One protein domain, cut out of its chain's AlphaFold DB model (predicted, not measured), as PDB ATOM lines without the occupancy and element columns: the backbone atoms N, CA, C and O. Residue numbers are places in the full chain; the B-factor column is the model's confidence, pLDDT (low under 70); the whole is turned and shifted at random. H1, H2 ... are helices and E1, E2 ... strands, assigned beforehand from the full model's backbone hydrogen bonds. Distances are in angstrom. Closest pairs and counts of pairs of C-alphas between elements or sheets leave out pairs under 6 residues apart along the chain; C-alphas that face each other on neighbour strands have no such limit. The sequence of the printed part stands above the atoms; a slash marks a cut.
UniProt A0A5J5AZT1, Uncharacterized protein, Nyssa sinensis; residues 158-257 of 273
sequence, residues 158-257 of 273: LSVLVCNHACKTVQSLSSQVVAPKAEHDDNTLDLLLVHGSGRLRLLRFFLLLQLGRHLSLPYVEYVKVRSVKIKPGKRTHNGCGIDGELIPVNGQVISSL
ATOM      1  N   LEU A 158      22.952 -35.102  46.030       93.50
ATOM      2  CA  LEU A 158      22.548 -34.536  47.314       93.50
ATOM      3  C   LEU A 158      21.906 -35.613  48.184       93.50
ATOM      4  O   LEU A 158      22.118 -35.632  49.392       93.50
ATOM      5  N   SER A 159      21.108 -36.486  47.569       92.25
ATOM      6  CA  SER A 159      20.411 -37.573  48.244       92.25
ATOM      7  C   SER A 159      20.035 -38.667  47.245       92.25
ATOM      8  O   SER A 159      19.730 -38.379  46.084       92.25
ATOM      9  N   VAL A 160      20.067 -39.911  47.712       95.00
ATOM     10  CA  VAL A 160      19.536 -41.092  47.029       95.00
ATOM     11  C   VAL A 160      18.569 -41.737  48.010       95.00
ATOM     12  O   VAL A 160      18.989 -42.136  49.095       95.00
ATOM     13  N   LEU A 161      17.289 -41.794  47.656       95.44
ATOM     14  CA  LEU A 161      16.231 -42.327  48.514       95.44
ATOM     15  C   LEU A 161      15.572 -43.500  47.801       95.44
ATOM     16  O   LEU A 161      15.257 -43.403  46.617       95.44
ATOM     17  N   VAL A 162      15.371 -44.592  48.528       95.88
ATOM     18  CA  VAL A 162      14.663 -45.781  48.052       95.88
ATOM     19  C   VAL A 162      13.448 -45.947  48.946       95.88
ATOM     20  O   VAL A 162      13.588 -45.994  50.167       95.88
ATOM     21  N   CYS A 163      12.259 -45.984  48.358       94.88
ATOM     22  CA  CYS A 163      11.007 -46.043  49.095       94.88
ATOM     23  C   CYS A 163      10.162 -47.211  48.587       94.88
ATOM     24  O   CYS A 163       9.933 -47.329  47.390       94.88
ATOM     25  N   ASN A 164       9.683 -48.048  49.508       93.38
ATOM     26  CA  ASN A 164       8.699 -49.095  49.209       93.38
ATOM     27  C   ASN A 164       7.249 -48.590  49.315       93.38
ATOM     28  O   ASN A 164       6.317 -49.203  48.825       93.38
ATOM     29  N   HIS A 165       7.035 -47.482  50.020       90.38
ATOM     30  CA  HIS A 165       5.717 -46.891  50.197       90.38
ATOM     31  C   HIS A 165       5.816 -45.373  50.112       90.38
ATOM     32  O   HIS A 165       6.904 -44.794  50.208       90.38
ATOM     33  N   ALA A 166       4.662 -44.723  49.973       87.38
ATOM     34  CA  ALA A 166       4.544 -43.278  50.046       87.38
ATOM     35  C   ALA A 166       4.916 -42.790  51.455       87.38
ATOM     36  O   ALA A 166       4.057 -42.634  52.318       87.38
ATOM     37  N   CYS A 167       6.214 -42.605  51.706       83.19
ATOM     38  CA  CYS A 167       6.765 -42.191  52.992       83.19
ATOM     39  C   CYS A 167       6.232 -40.795  53.353       83.19
ATOM     40  O   CYS A 167       6.649 -39.781  52.777       83.19
ATOM     41  N   LYS A 168       5.256 -40.763  54.265       83.25
ATOM     42  CA  LYS A 168       4.647 -39.543  54.809       83.25
ATOM     43  C   LYS A 168       5.450 -39.097  56.020       83.25
ATOM     44  O   LYS A 168       5.823 -39.917  56.856       83.25
ATOM     45  N   THR A 169       5.714 -37.804  56.131       73.75
ATOM     46  CA  THR A 169       6.416 -37.279  57.303       73.75
ATOM     47  C   THR A 169       5.482 -37.176  58.510       73.75
ATOM     48  O   THR A 169       4.268 -37.015  58.390       73.75
ATOM     49  N   VAL A 170       6.072 -37.223  59.707       66.44
ATOM     50  CA  VAL A 170       5.364 -37.178  61.002       66.44
ATOM     51  C   VAL A 170       4.582 -35.872  61.210       66.44
ATOM     52  O   VAL A 170       3.645 -35.826  61.999       66.44
ATOM     53  N   GLN A 171       4.916 -34.802  60.481       63.00
ATOM     54  CA  GLN A 171       4.309 -33.478  60.660       63.00
ATOM     55  C   GLN A 171       2.863 -33.361  60.149       63.00
ATOM     56  O   GLN A 171       2.290 -32.278  60.218       63.00
ATOM     57  N   SER A 172       2.250 -34.452  59.677       52.91
ATOM     58  CA  SER A 172       0.819 -34.546  59.338       52.91
ATOM     59  C   SER A 172       0.314 -33.524  58.302       52.91
ATOM     60  O   SER A 172      -0.886 -33.416  58.055       52.91
ATOM     61  N   LEU A 173       1.209 -32.792  57.625       64.94
ATOM     62  CA  LEU A 173       0.842 -32.095  56.401       64.94
ATOM     63  C   LEU A 173       0.653 -33.151  55.319       64.94
ATOM     64  O   LEU A 173       1.608 -33.794  54.887       64.94
ATOM     65  N   SER A 174      -0.585 -33.291  54.852       67.12
ATOM     66  CA  SER A 174      -0.959 -34.192  53.757       67.12
ATOM     67  C   SER A 174      -0.102 -34.010  52.498       67.12
ATOM     68  O   SER A 174       0.021 -34.940  51.703       67.12
ATOM     69  N   SER A 175       0.518 -32.839  52.325       73.88
ATOM     70  CA  SER A 175       1.397 -32.505  51.204       73.88
ATOM     71  C   SER A 175       2.832 -33.024  51.329       73.88
ATOM     72  O   SER A 175       3.531 -33.073  50.318       73.88
ATOM     73  N   GLN A 176       3.304 -33.399  52.523       85.19
ATOM     74  CA  GLN A 176       4.708 -33.752  52.738       85.19
ATOM     75  C   GLN A 176       4.931 -35.263  52.602       85.19
ATOM     76  O   GLN A 176       5.085 -36.005  53.576       85.19
ATOM     77  N   VAL A 177       4.956 -35.713  51.349       90.44
ATOM     78  CA  VAL A 177       5.207 -37.111  50.984       90.44
ATOM     79  C   VAL A 177       6.482 -37.192  50.154       90.44
ATOM     80  O   VAL A 177       6.589 -36.543  49.113       90.44
ATOM     81  N   VAL A 178       7.455 -37.988  50.602       92.00
ATOM     82  CA  VAL A 178       8.763 -38.122  49.934       92.00
ATOM     83  C   VAL A 178       8.620 -38.808  48.581       92.00
ATOM     84  O   VAL A 178       9.114 -38.295  47.578       92.00
ATOM     85  N   ALA A 179       7.899 -39.924  48.539       94.31
ATOM     86  CA  ALA A 179       7.649 -40.699  47.329       94.31
ATOM     87  C   ALA A 179       6.141 -40.731  47.028       94.31
ATOM     88  O   ALA A 179       5.472 -41.718  47.309       94.31
ATOM     89  N   PRO A 180       5.553 -39.643  46.500       92.25
ATOM     90  CA  PRO A 180       4.100 -39.535  46.354       92.25
ATOM     91  C   PRO A 180       3.493 -40.505  45.331       92.25
ATOM     92  O   PRO A 180       2.277 -40.647  45.301       92.25
ATOM     93  N   LYS A 181       4.312 -41.142  44.483       92.50
ATOM     94  CA  LYS A 181       3.868 -42.126  43.482       92.50
ATOM     95  C   LYS A 181       4.161 -43.574  43.897       92.50
ATOM     96  O   LYS A 181       3.946 -44.468  43.081       92.50
ATOM     97  N   ALA A 182       4.693 -43.771  45.105       93.06
ATOM     98  CA  ALA A 182       5.051 -45.084  45.607       93.06
ATOM     99  C   ALA A 182       3.817 -45.828  46.100       93.06
ATOM    100  O   ALA A 182       3.015 -45.293  46.873       93.06
ATOM    101  N   GLU A 183       3.706 -47.070  45.662       90.94
ATOM    102  CA  GLU A 183       2.611 -47.973  45.964       90.94
ATOM    103  C   GLU A 183       3.212 -49.264  46.527       90.94
ATOM    104  O   GLU A 183       4.288 -49.677  46.121       90.94
ATOM    105  N   HIS A 184       2.571 -49.860  47.530       87.00
ATOM    106  CA  HIS A 184       3.184 -50.932  48.326       87.00
ATOM    107  C   HIS A 184       2.962 -52.329  47.727       87.00
ATOM    108  O   HIS A 184       3.619 -53.285  48.139       87.00
ATOM    109  N   ASP A 185       2.035 -52.450  46.781       88.31
ATOM    110  CA  ASP A 185       1.592 -53.681  46.123       88.31
ATOM    111  C   ASP A 185       1.866 -53.680  44.605       88.31
ATOM    112  O   ASP A 185       1.485 -54.613  43.900       88.31
ATOM    113  N   ASP A 186       2.592 -52.686  44.084       91.19
ATOM    114  CA  ASP A 186       2.884 -52.570  42.648       91.19
ATOM    115  C   ASP A 186       4.101 -53.389  42.172       91.19
ATOM    116  O   ASP A 186       4.489 -53.332  41.000       91.19
ATOM    117  N   ASN A 187       4.701 -54.178  43.067       92.25
ATOM    118  CA  ASN A 187       5.894 -54.981  42.813       92.25
ATOM    119  C   ASN A 187       7.104 -54.164  42.307       92.25
ATOM    120  O   ASN A 187       7.956 -54.683  41.565       92.25
ATOM    121  N   THR A 188       7.216 -52.900  42.729       94.31
ATOM    122  CA  THR A 188       8.373 -52.034  42.476       94.31
ATOM    123  C   THR A 188       8.848 -51.288  43.729       94.31
ATOM    124  O   THR A 188       8.187 -51.248  44.756       94.31
ATOM    125  N   LEU A 189      10.057 -50.732  43.654       94.88
ATOM    126  CA  LEU A 189      10.607 -49.754  44.585       94.88
ATOM    127  C   LEU A 189      10.730 -48.416  43.865       94.88
ATOM    128  O   LEU A 189      11.178 -48.354  42.714       94.88
ATOM    129  N   ASP A 190      10.439 -47.334  44.567       96.12
ATOM    130  CA  ASP A 190      10.583 -45.987  44.046       96.12
ATOM    131  C   ASP A 190      11.948 -45.418  44.439       96.12
ATOM    132  O   ASP A 190      12.271 -45.238  45.614       96.12
ATOM    133  N   LEU A 191      12.763 -45.128  43.429       96.56
ATOM    134  CA  LEU A 191      14.089 -44.541  43.557       96.56
ATOM    135  C   LEU A 191      14.027 -43.049  43.224       96.56
ATOM    136  O   LEU A 191      13.716 -42.663  42.095       96.56
ATOM    137  N   LEU A 192      14.387 -42.212  44.195       96.69
ATOM    138  CA  LEU A 192      14.557 -40.777  44.007       96.69
ATOM    139  C   LEU A 192      16.044 -40.435  43.993       96.69
ATOM    140  O   LEU A 192      16.749 -40.612  44.991       96.69
ATOM    141  N   LEU A 193      16.512 -39.896  42.868       96.62
ATOM    142  CA  LEU A 193      17.876 -39.403  42.708       96.62
ATOM    143  C   LEU A 193      17.858 -37.877  42.700       96.62
ATOM    144  O   LEU A 193      17.349 -37.249  41.773       96.62
ATOM    145  N   VAL A 194      18.435 -37.266  43.732       96.56
ATOM    146  CA  VAL A 194      18.593 -35.811  43.811       96.56
ATOM    147  C   VAL A 194      20.014 -35.464  43.383       96.56
ATOM    148  O   VAL A 194      20.964 -35.602  44.154       96.56
ATOM    149  N   HIS A 195      20.170 -35.022  42.142       95.75
ATOM    150  CA  HIS A 195      21.459 -34.740  41.514       95.75
ATOM    151  C   HIS A 195      22.096 -33.428  42.003       95.75
ATOM    152  O   HIS A 195      21.436 -32.425  42.298       95.75
ATOM    153  N   GLY A 196      23.429 -33.402  41.999       92.56
ATOM    154  CA  GLY A 196      24.260 -32.239  42.298       92.56
ATOM    155  C   GLY A 196      24.738 -32.162  43.746       92.56
ATOM    156  O   GLY A 196      24.785 -33.151  44.469       92.56
ATOM    157  N   SER A 197      25.144 -30.961  44.153       89.62
ATOM    158  CA  SER A 197      25.659 -30.657  45.489       89.62
ATOM    159  C   SER A 197      25.353 -29.199  45.868       89.62
ATOM    160  O   SER A 197      25.005 -28.380  45.011       89.62
ATOM    161  N   GLY A 198      25.443 -28.868  47.160       92.62
ATOM    162  CA  GLY A 198      25.332 -27.496  47.671       92.62
ATOM    163  C   GLY A 198      24.083 -27.193  48.508       92.62
ATOM    164  O   GLY A 198      22.990 -27.710  48.277       92.62
ATOM    165  N   ARG A 199      24.250 -26.285  49.480       94.94
ATOM    166  CA  ARG A 199      23.238 -25.956  50.504       94.94
ATOM    167  C   ARG A 199      21.978 -25.298  49.937       94.94
ATOM    168  O   ARG A 199      20.884 -25.613  50.381       94.94
ATOM    169  N   LEU A 200      22.102 -24.428  48.930       94.69
ATOM    170  CA  LEU A 200      20.944 -23.754  48.321       94.69
ATOM    171  C   LEU A 200      20.029 -24.730  47.571       94.69
ATOM    172  O   LEU A 200      18.808 -24.612  47.642       94.69
ATOM    173  N   ARG A 201      20.610 -25.716  46.874       95.06
ATOM    174  CA  ARG A 201      19.837 -26.772  46.205       95.06
ATOM    175  C   ARG A 201      19.136 -27.673  47.217       95.06
ATOM    176  O   ARG A 201      17.981 -28.025  46.993       95.06
ATOM    177  N   LEU A 202      19.812 -27.989  48.324       95.00
ATOM    178  CA  LEU A 202      19.242 -28.742  49.440       95.00
ATOM    179  C   LEU A 202      18.075 -27.991  50.099       95.00
ATOM    180  O   LEU A 202      16.995 -28.550  50.254       95.00
ATOM    181  N   LEU A 203      18.258 -26.705  50.408       95.81
ATOM    182  CA  LEU A 203      17.203 -25.852  50.957       95.81
ATOM    183  C   LEU A 203      15.994 -25.792  50.014       95.81
ATOM    184  O   LEU A 203      14.861 -26.007  50.440       95.81
ATOM    185  N   ARG A 204      16.230 -25.561  48.716       95.38
ATOM    186  CA  ARG A 204      15.167 -25.545  47.702       95.38
ATOM    187  C   ARG A 204      14.440 -26.888  47.608       95.38
ATOM    188  O   ARG A 204      13.224 -26.897  47.432       95.38
ATOM    189  N   PHE A 205      15.169 -27.998  47.722       95.44
ATOM    190  CA  PHE A 205      14.581 -29.334  47.752       95.44
ATOM    191  C   PHE A 205      13.643 -29.499  48.951       95.44
ATOM    192  O   PHE A 205      12.488 -29.852  48.744       95.44
ATOM    193  N   PHE A 206      14.080 -29.167  50.169       93.38
ATOM    194  CA  PHE A 206      13.243 -29.305  51.368       93.38
ATOM    195  C   PHE A 206      12.009 -28.397  51.361       93.38
ATOM    196  O   PHE A 206      10.922 -28.854  51.708       93.38
ATOM    197  N   LEU A 207      12.138 -27.148  50.902       93.56
ATOM    198  CA  LEU A 207      10.989 -26.245  50.768       93.56
ATOM    199  C   LEU A 207       9.946 -26.800  49.793       93.56
ATOM    200  O   LEU A 207       8.752 -26.786  50.078       93.56
ATOM    201  N   LEU A 208      10.385 -27.326  48.646       93.81
ATOM    202  CA  LEU A 208       9.461 -27.931  47.690       93.81
ATOM    203  C   LEU A 208       8.936 -29.287  48.157       93.81
ATOM    204  O   LEU A 208       7.809 -29.616  47.809       93.81
ATOM    205  N   LEU A 209       9.694 -30.044  48.951       92.25
ATOM    206  CA  LEU A 209       9.231 -31.287  49.565       92.25
ATOM    207  C   LEU A 209       8.074 -31.018  50.536       92.25
ATOM    208  O   LEU A 209       7.066 -31.712  50.487       92.25
ATOM    209  N   GLN A 210       8.173 -29.972  51.361       90.12
ATOM    210  CA  GLN A 210       7.089 -29.558  52.261       90.12
ATOM    211  C   GLN A 210       5.814 -29.159  51.494       90.12
ATOM    212  O   GLN A 210       4.696 -29.410  51.946       90.12
ATOM    213  N   LEU A 211       5.987 -28.595  50.296       90.38
ATOM    214  CA  LEU A 211       4.905 -28.235  49.376       90.38
ATOM    215  C   LEU A 211       4.456 -29.389  48.456       90.38
ATOM    216  O   LEU A 211       3.582 -29.171  47.619       90.38
ATOM    217  N   GLY A 212       5.063 -30.581  48.539       90.75
ATOM    218  CA  GLY A 212       4.762 -31.725  47.663       90.75
ATOM    219  C   GLY A 212       5.167 -31.544  46.190       90.75
ATOM    220  O   GLY A 212       4.651 -32.219  45.303       90.75
ATOM    221  N   ARG A 213       6.072 -30.603  45.892       92.94
ATOM    222  CA  ARG A 213       6.488 -30.201  44.534       92.94
ATOM    223  C   ARG A 213       7.960 -30.477  44.228       92.94
ATOM    224  O   ARG A 213       8.462 -30.022  43.199       92.94
ATOM    225  N   HIS A 214       8.679 -31.207  45.077       95.00
ATOM    226  CA  HIS A 214      10.104 -31.523  44.888       95.00
ATOM    227  C   HIS A 214      10.386 -32.288  43.592       95.00
ATOM    228  O   HIS A 214      11.424 -32.060  42.983       95.00
ATOM    229  N   LEU A 215       9.443 -33.104  43.111       94.88
ATOM    230  CA  LEU A 215       9.576 -33.825  41.836       94.88
ATOM    231  C   LEU A 215       9.577 -32.912  40.596       94.88
ATOM    232  O   LEU A 215       9.939 -33.358  39.515       94.88
ATOM    233  N   SER A 216       9.173 -31.643  40.729       95.31
ATOM    234  CA  SER A 216       9.219 -30.668  39.624       95.31
ATOM    235  C   SER A 216      10.609 -30.063  39.399       95.31
ATOM    236  O   SER A 216      10.815 -29.304  38.451       95.31
ATOM    237  N   LEU A 217      11.568 -30.354  40.281       95.69
ATOM    238  CA  LEU A 217      12.931 -29.858  40.159       95.69
ATOM    239  C   LEU A 217      13.673 -30.586  39.027       95.69
ATOM    240  O   LEU A 217      13.666 -31.810  38.992       95.69
ATOM    241  N   PRO A 218      14.418 -29.869  38.163       95.69
ATOM    242  CA  PRO A 218      15.100 -30.472  37.010       95.69
ATOM    243  C   PRO A 218      16.269 -31.393  37.391       95.69
ATOM    244  O   PRO A 218      16.818 -32.080  36.541       95.69
ATOM    245  N   TYR A 219      16.684 -31.372  38.658       95.38
ATOM    246  CA  TYR A 219      17.740 -32.221  39.207       95.38
ATOM    247  C   TYR A 219      17.188 -33.328  40.115       95.38
ATOM    248  O   TYR A 219      17.964 -33.963  40.823       95.38
ATOM    249  N   VAL A 220      15.869 -33.538  40.141       96.88
ATOM    250  CA  VAL A 220      15.234 -34.645  40.862       96.88
ATOM    251  C   VAL A 220      14.705 -35.629  39.833       96.88
ATOM    252  O   VAL A 220      13.843 -35.297  39.025       96.88
ATOM    253  N   GLU A 221      15.238 -36.839  39.865       96.38
ATOM    254  CA  GLU A 221      14.825 -37.941  39.008       96.38
ATOM    255  C   GLU A 221      14.053 -38.962  39.846       96.38
ATOM    256  O   GLU A 221      14.399 -39.217  41.001       96.38
ATOM    257  N   TYR A 222      12.994 -39.517  39.265       96.44
ATOM    258  CA  TYR A 222      12.094 -40.457  39.922       96.44
ATOM    259  C   TYR A 222      11.932 -41.689  39.036       96.44
ATOM    260  O   TYR A 222      11.385 -41.583  37.934       96.44
ATOM    261  N   VAL A 223      12.403 -42.842  39.503       95.50
ATOM    262  CA  VAL A 223      12.471 -44.080  38.716       95.50
ATOM    263  C   VAL A 223      11.895 -45.235  39.524       95.50
ATOM    264  O   VAL A 223      12.219 -45.383  40.696       95.50
ATOM    265  N   LYS A 224      11.081 -46.084  38.893       95.06
ATOM    266  CA  LYS A 224      10.657 -47.357  39.486       95.06
ATOM    267  C   LYS A 224      11.675 -48.445  39.162       95.06
ATOM    268  O   LYS A 224      12.053 -48.618  38.002       95.06
ATOM    269  N   VAL A 225      12.133 -49.161  40.180       94.81
ATOM    270  CA  VAL A 225      13.166 -50.199  40.080       94.81
ATOM    271  C   VAL A 225      12.743 -51.441  40.858       94.81
ATOM    272  O   VAL A 225      11.956 -51.352  41.785       94.81
ATOM    273  N   ARG A 226      13.261 -52.619  40.509       93.56
ATOM    274  CA  ARG A 226      13.069 -53.840  41.322       93.56
ATOM    275  C   ARG A 226      14.213 -54.075  42.300       93.56
ATOM    276  O   ARG A 226      14.011 -54.589  43.394       93.56
ATOM    277  N   SER A 227      15.411 -53.669  41.898       94.38
ATOM    278  CA  SER A 227      16.628 -53.790  42.684       94.38
ATOM    279  C   SER A 227      17.510 -52.578  42.445       94.38
ATOM    280  O   SER A 227      17.567 -52.038  41.339       94.38
ATOM    281  N   VAL A 228      18.236 -52.175  43.479       95.50
ATOM    282  CA  VAL A 228      19.182 -51.067  43.433       95.50
ATOM    283  C   VAL A 228      20.460 -51.451  44.164       95.50
ATOM    284  O   VAL A 228      20.441 -52.087  45.217       95.50
ATOM    285  N   LYS A 229      21.593 -51.058  43.585       95.00
ATOM    286  CA  LYS A 229      22.910 -51.168  44.206       95.00
ATOM    287  C   LYS A 229      23.495 -49.771  44.348       95.00
ATOM    288  O   LYS A 229      23.692 -49.077  43.351       95.00
ATOM    289  N   ILE A 230      23.812 -49.389  45.576       93.94
ATOM    290  CA  ILE A 230      24.362 -48.080  45.916       93.94
ATOM    291  C   ILE A 230      25.783 -48.279  46.418       93.94
ATOM    292  O   ILE A 230      26.034 -49.051  47.343       93.94
ATOM    293  N   LYS A 231      26.728 -47.572  45.800       92.31
ATOM    294  CA  LYS A 231      28.116 -47.526  46.251       92.31
ATOM    295  C   LYS A 231      28.450 -46.094  46.687       92.31
ATOM    296  O   LYS A 231      28.468 -45.215  45.821       92.31
ATOM    297  N   PRO A 232      28.711 -45.851  47.981       90.38
ATOM    298  CA  PRO A 232      29.106 -44.547  48.489       90.38
ATOM    299  C   PRO A 232      30.427 -44.091  47.858       90.38
ATOM    300  O   PRO A 232      31.281 -44.891  47.456       90.38
ATOM    301  N   GLY A 233      30.569 -42.774  47.729       87.56
ATOM    302  CA  GLY A 233      31.780 -42.149  47.207       87.56
ATOM    303  C   GLY A 233      32.859 -42.031  48.284       87.56
ATOM    304  O   GLY A 233      32.591 -42.111  49.472       87.56
ATOM    305  N   LYS A 234      34.102 -41.740  47.887       84.75
ATOM    306  CA  LYS A 234      35.228 -41.613  48.837       84.75
ATOM    307  C   LYS A 234      35.068 -40.496  49.885       84.75
ATOM    308  O   LYS A 234      35.783 -40.492  50.872       84.75
ATOM    309  N   ARG A 235      34.203 -39.508  49.623       79.94
ATOM    310  CA  ARG A 235      33.987 -38.318  50.469       79.94
ATOM    311  C   ARG A 235      32.623 -38.321  51.170       79.94
ATOM    312  O   ARG A 235      32.199 -37.280  51.660       79.94
ATOM    313  N   THR A 236      31.895 -39.434  51.138       80.50
ATOM    314  CA  THR A 236      30.589 -39.545  51.800       80.50
ATOM    315  C   THR A 236      30.759 -40.189  53.167       80.50
ATOM    316  O   THR A 236      31.656 -41.004  53.350       80.50
ATOM    317  N   HIS A 237      29.893 -39.839  54.115       81.38
ATOM    318  CA  HIS A 237      29.812 -40.567  55.376       81.38
ATOM    319  C   HIS A 237      29.413 -42.026  55.104       81.38
ATOM    320  O   HIS A 237      28.656 -42.304  54.172       81.38
ATOM    321  N   ASN A 238      29.915 -42.947  55.920       84.94
ATOM    322  CA  ASN A 238      29.626 -44.377  55.809       84.94
ATOM    323  C   ASN A 238      28.313 -44.731  56.520       84.94
ATOM    324  O   ASN A 238      28.256 -45.731  57.215       84.94
ATOM    325  N   GLY A 239      27.280 -43.897  56.425       89.75
ATOM    326  CA  GLY A 239      25.987 -44.142  57.066       89.75
ATOM    327  C   GLY A 239      24.885 -44.306  56.032       89.75
ATOM    328  O   GLY A 239      24.894 -43.645  54.993       89.75
ATOM    329  N   CYS A 240      23.931 -45.184  56.314       92.31
ATOM    330  CA  CYS A 240      22.714 -45.350  55.535       92.31
ATOM    331  C   CYS A 240      21.521 -45.393  56.484       92.31
ATOM    332  O   CYS A 240      21.495 -46.187  57.417       92.31
ATOM    333  N   GLY A 241      20.560 -44.500  56.252       92.69
ATOM    334  CA  GLY A 241      19.287 -44.522  56.957       92.69
ATOM    335  C   GLY A 241      18.388 -45.607  56.373       92.69
ATOM    336  O   GLY A 241      18.047 -45.516  55.193       92.69
ATOM    337  N   ILE A 242      18.000 -46.592  57.177       93.00
ATOM    338  CA  ILE A 242      17.028 -47.632  56.813       93.00
ATOM    339  C   ILE A 242      15.892 -47.566  57.829       93.00
ATOM    340  O   ILE A 242      16.133 -47.700  59.020       93.00
ATOM    341  N   ASP A 243      14.672 -47.274  57.371       90.25
ATOM    342  CA  ASP A 243      13.451 -47.211  58.195       90.25
ATOM    343  C   ASP A 243      13.560 -46.393  59.503       90.25
ATOM    344  O   ASP A 243      12.854 -46.632  60.478       90.25
ATOM    345  N   GLY A 244      14.412 -45.362  59.504       89.25
ATOM    346  CA  GLY A 244      14.646 -44.470  60.648       89.25
ATOM    347  C   GLY A 244      15.902 -44.793  61.463       89.25
ATOM    348  O   GLY A 244      16.326 -43.968  62.271       89.25
ATOM    349  N   GLU A 245      16.544 -45.929  61.208       92.12
ATOM    350  CA  GLU A 245      17.784 -46.348  61.856       92.12
ATOM    351  C   GLU A 245      19.000 -45.950  61.019       92.12
ATOM    352  O   GLU A 245      18.998 -46.073  59.794       92.12
ATOM    353  N   LEU A 246      20.062 -45.468  61.669       91.50
ATOM    354  CA  LEU A 246      21.319 -45.151  60.997       91.50
ATOM    355  C   LEU A 246      22.270 -46.342  61.092       91.50
ATOM    356  O   LEU A 246      22.837 -46.609  62.151       91.50
ATOM    357  N   ILE A 247      22.483 -47.011  59.965       91.69
ATOM    358  CA  ILE A 247      23.325 -48.201  59.882       91.69
ATOM    359  C   ILE A 247      24.666 -47.830  59.236       91.69
ATOM    360  O   ILE A 247      24.678 -47.205  58.168       91.69
ATOM    361  N   PRO A 248      25.809 -48.194  59.845       90.75
ATOM    362  CA  PRO A 248      27.106 -48.012  59.217       90.75
ATOM    363  C   PRO A 248      27.253 -48.940  58.003       90.75
ATOM    364  O   PRO A 248      26.987 -50.138  58.069       90.75
ATOM    365  N   VAL A 249      27.709 -48.393  56.881       87.25
ATOM    366  CA  VAL A 249      27.886 -49.103  55.615       87.25
ATOM    367  C   VAL A 249      29.361 -49.180  55.261       87.25
ATOM    368  O   VAL A 249      29.982 -48.189  54.873       87.25
ATOM    369  N   ASN A 250      29.889 -50.399  55.283       83.81
ATOM    370  CA  ASN A 250      31.223 -50.710  54.785       83.81
ATOM    371  C   ASN A 250      31.120 -51.265  53.359       83.81
ATOM    372  O   ASN A 250      30.940 -52.460  53.142       83.81
ATOM    373  N   GLY A 251      31.227 -50.386  52.361       86.56
ATOM    374  CA  GLY A 251      31.187 -50.781  50.953       86.56
ATOM    375  C   GLY A 251      29.849 -50.480  50.293       86.56
ATOM    376  O   GLY A 251      29.426 -49.334  50.294       86.56
ATOM    377  N   GLN A 252      29.228 -51.461  49.635       90.56
ATOM    378  CA  GLN A 252      28.013 -51.254  48.833       90.56
ATOM    379  C   GLN A 252      26.754 -51.703  49.586       90.56
ATOM    380  O   GLN A 252      26.774 -52.740  50.242       90.56
ATOM    381  N   VAL A 253      25.650 -50.981  49.403       92.50
ATOM    382  CA  VAL A 253      24.310 -51.412  49.828       92.50
ATOM    383  C   VAL A 253      23.582 -51.980  48.621       92.50
ATOM    384  O   VAL A 253      23.646 -51.414  47.526       92.50
ATOM    385  N   ILE A 254      22.894 -53.101  48.807       93.19
ATOM    386  CA  ILE A 254      22.009 -53.682  47.801       93.19
ATOM    387  C   ILE A 254      20.632 -53.800  48.436       93.19
ATOM    388  O   ILE A 254      20.505 -54.363  49.517       93.19
ATOM    389  N   SER A 255      19.620 -53.282  47.754       93.94
ATOM    390  CA  SER A 255      18.220 -53.459  48.127       93.94
ATOM    391  C   SER A 255      17.485 -54.078  46.946       93.94
ATOM    392  O   SER A 255      17.707 -53.689  45.797       93.94
ATOM    393  N   SER A 256      16.680 -55.101  47.213       94.00
ATOM    394  CA  SER A 256      15.853 -55.781  46.217       94.00
ATOM    395  C   SER A 256      14.470 -55.994  46.789       94.00
ATOM    396  O   SER A 256      14.334 -56.358  47.955       94.00
ATOM    397  N   LEU A 257      13.460 -55.770  45.960       93.12
ATOM    398  CA  LEU A 257      12.088 -56.017  46.342       93.12
ATOM    399  C   LEU A 257      11.822 -57.517  46.409       93.12
ATOM    400  O   LEU A 257      12.123 -58.254  45.467       93.12
TER     401      LEU A 257
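This is residues 158 to 257 of the 273 residues of an uncharacterized protein of Nyssa sinensis (UniProt A0A5J5AZT1). Small antiparallel sheets follow one another round an open C: the sheet E1 E2 E3 makes one limb, the chain turns from E3 into E4, the pair E4 E7 makes the bend, and the hairpin E5 E6 makes the other limb, with a gap between E1 and E5. The helix H1 only grazes the sheet E1 E2 E3, at the end of the domain away from E4 and E7. The printed part has 100 residues, with one named helix and seven named strands in the order E1 E2 H1 E3 E4 E5 E6 E7; the three-strand sheet has the order E1 E2 E3, and the three sheets are antiparallel. The class is mixed, helices and strands, with under half of the residues in named elements. The whole is compact, with a radius of gyration of the C-alphas of 13.7 A and spans of 36 by 36 by 25 A.

E1, residues 158 to 163, and E2, residues 189 to 195, form a hairpin, antiparallel at 173 degrees, with N 161 and O 192 3.0 A apart, within hydrogen-bond range. E2 is the inner strand; its other neighbour is E3, residues 220 to 225, antiparallel at 154 degrees, with N 191 and O 223 2.8 A apart. H1, residues 199 to 210, is on this sheet but only grazes it, with residues 199 to 205; its closest C-alphas to E1 are those of Leu 202 and Leu 158, 7.0 A apart. In H1 every O i to N i+4 pair is within hydrogen-bond range. E3 and E4, residues 227 to 230, meet only through their link of one residue. E4 and E7, residues 253 to 256, are antiparallel at 172 degrees, with N 228 and O 255 2.8 A apart. E5, residues 239 to 242, and E6, residues 245 to 248, form a hairpin, antiparallel at 145 degrees, with N 240 and O 247 2.8 A apart. E5 and E7 are only just apart, their closest C-alphas 8.5 A from each other.

E1 is 16.4 A long and begins at C-alpha 158 (22.548, -34.536, 47.314). E2 is 18.8 A long, H1 16.6 A and E3 15.7 A; H1 begins at C-alpha 199 (23.238, -25.956, 50.504). The four-residue strands E4, E5, E6 and E7 follow, and E7 ends at C-alpha 256 (15.853, -55.781, 46.217).

The C-alphas of Ser 174 and Lys 234 are the two farthest apart, at 37.3 A. The printed part has no cut. The link from E1 to E2, residues 164 to 188, is long. The mean pLDDT of the printed part is 90.3, and residues 170 to 174 are under 70.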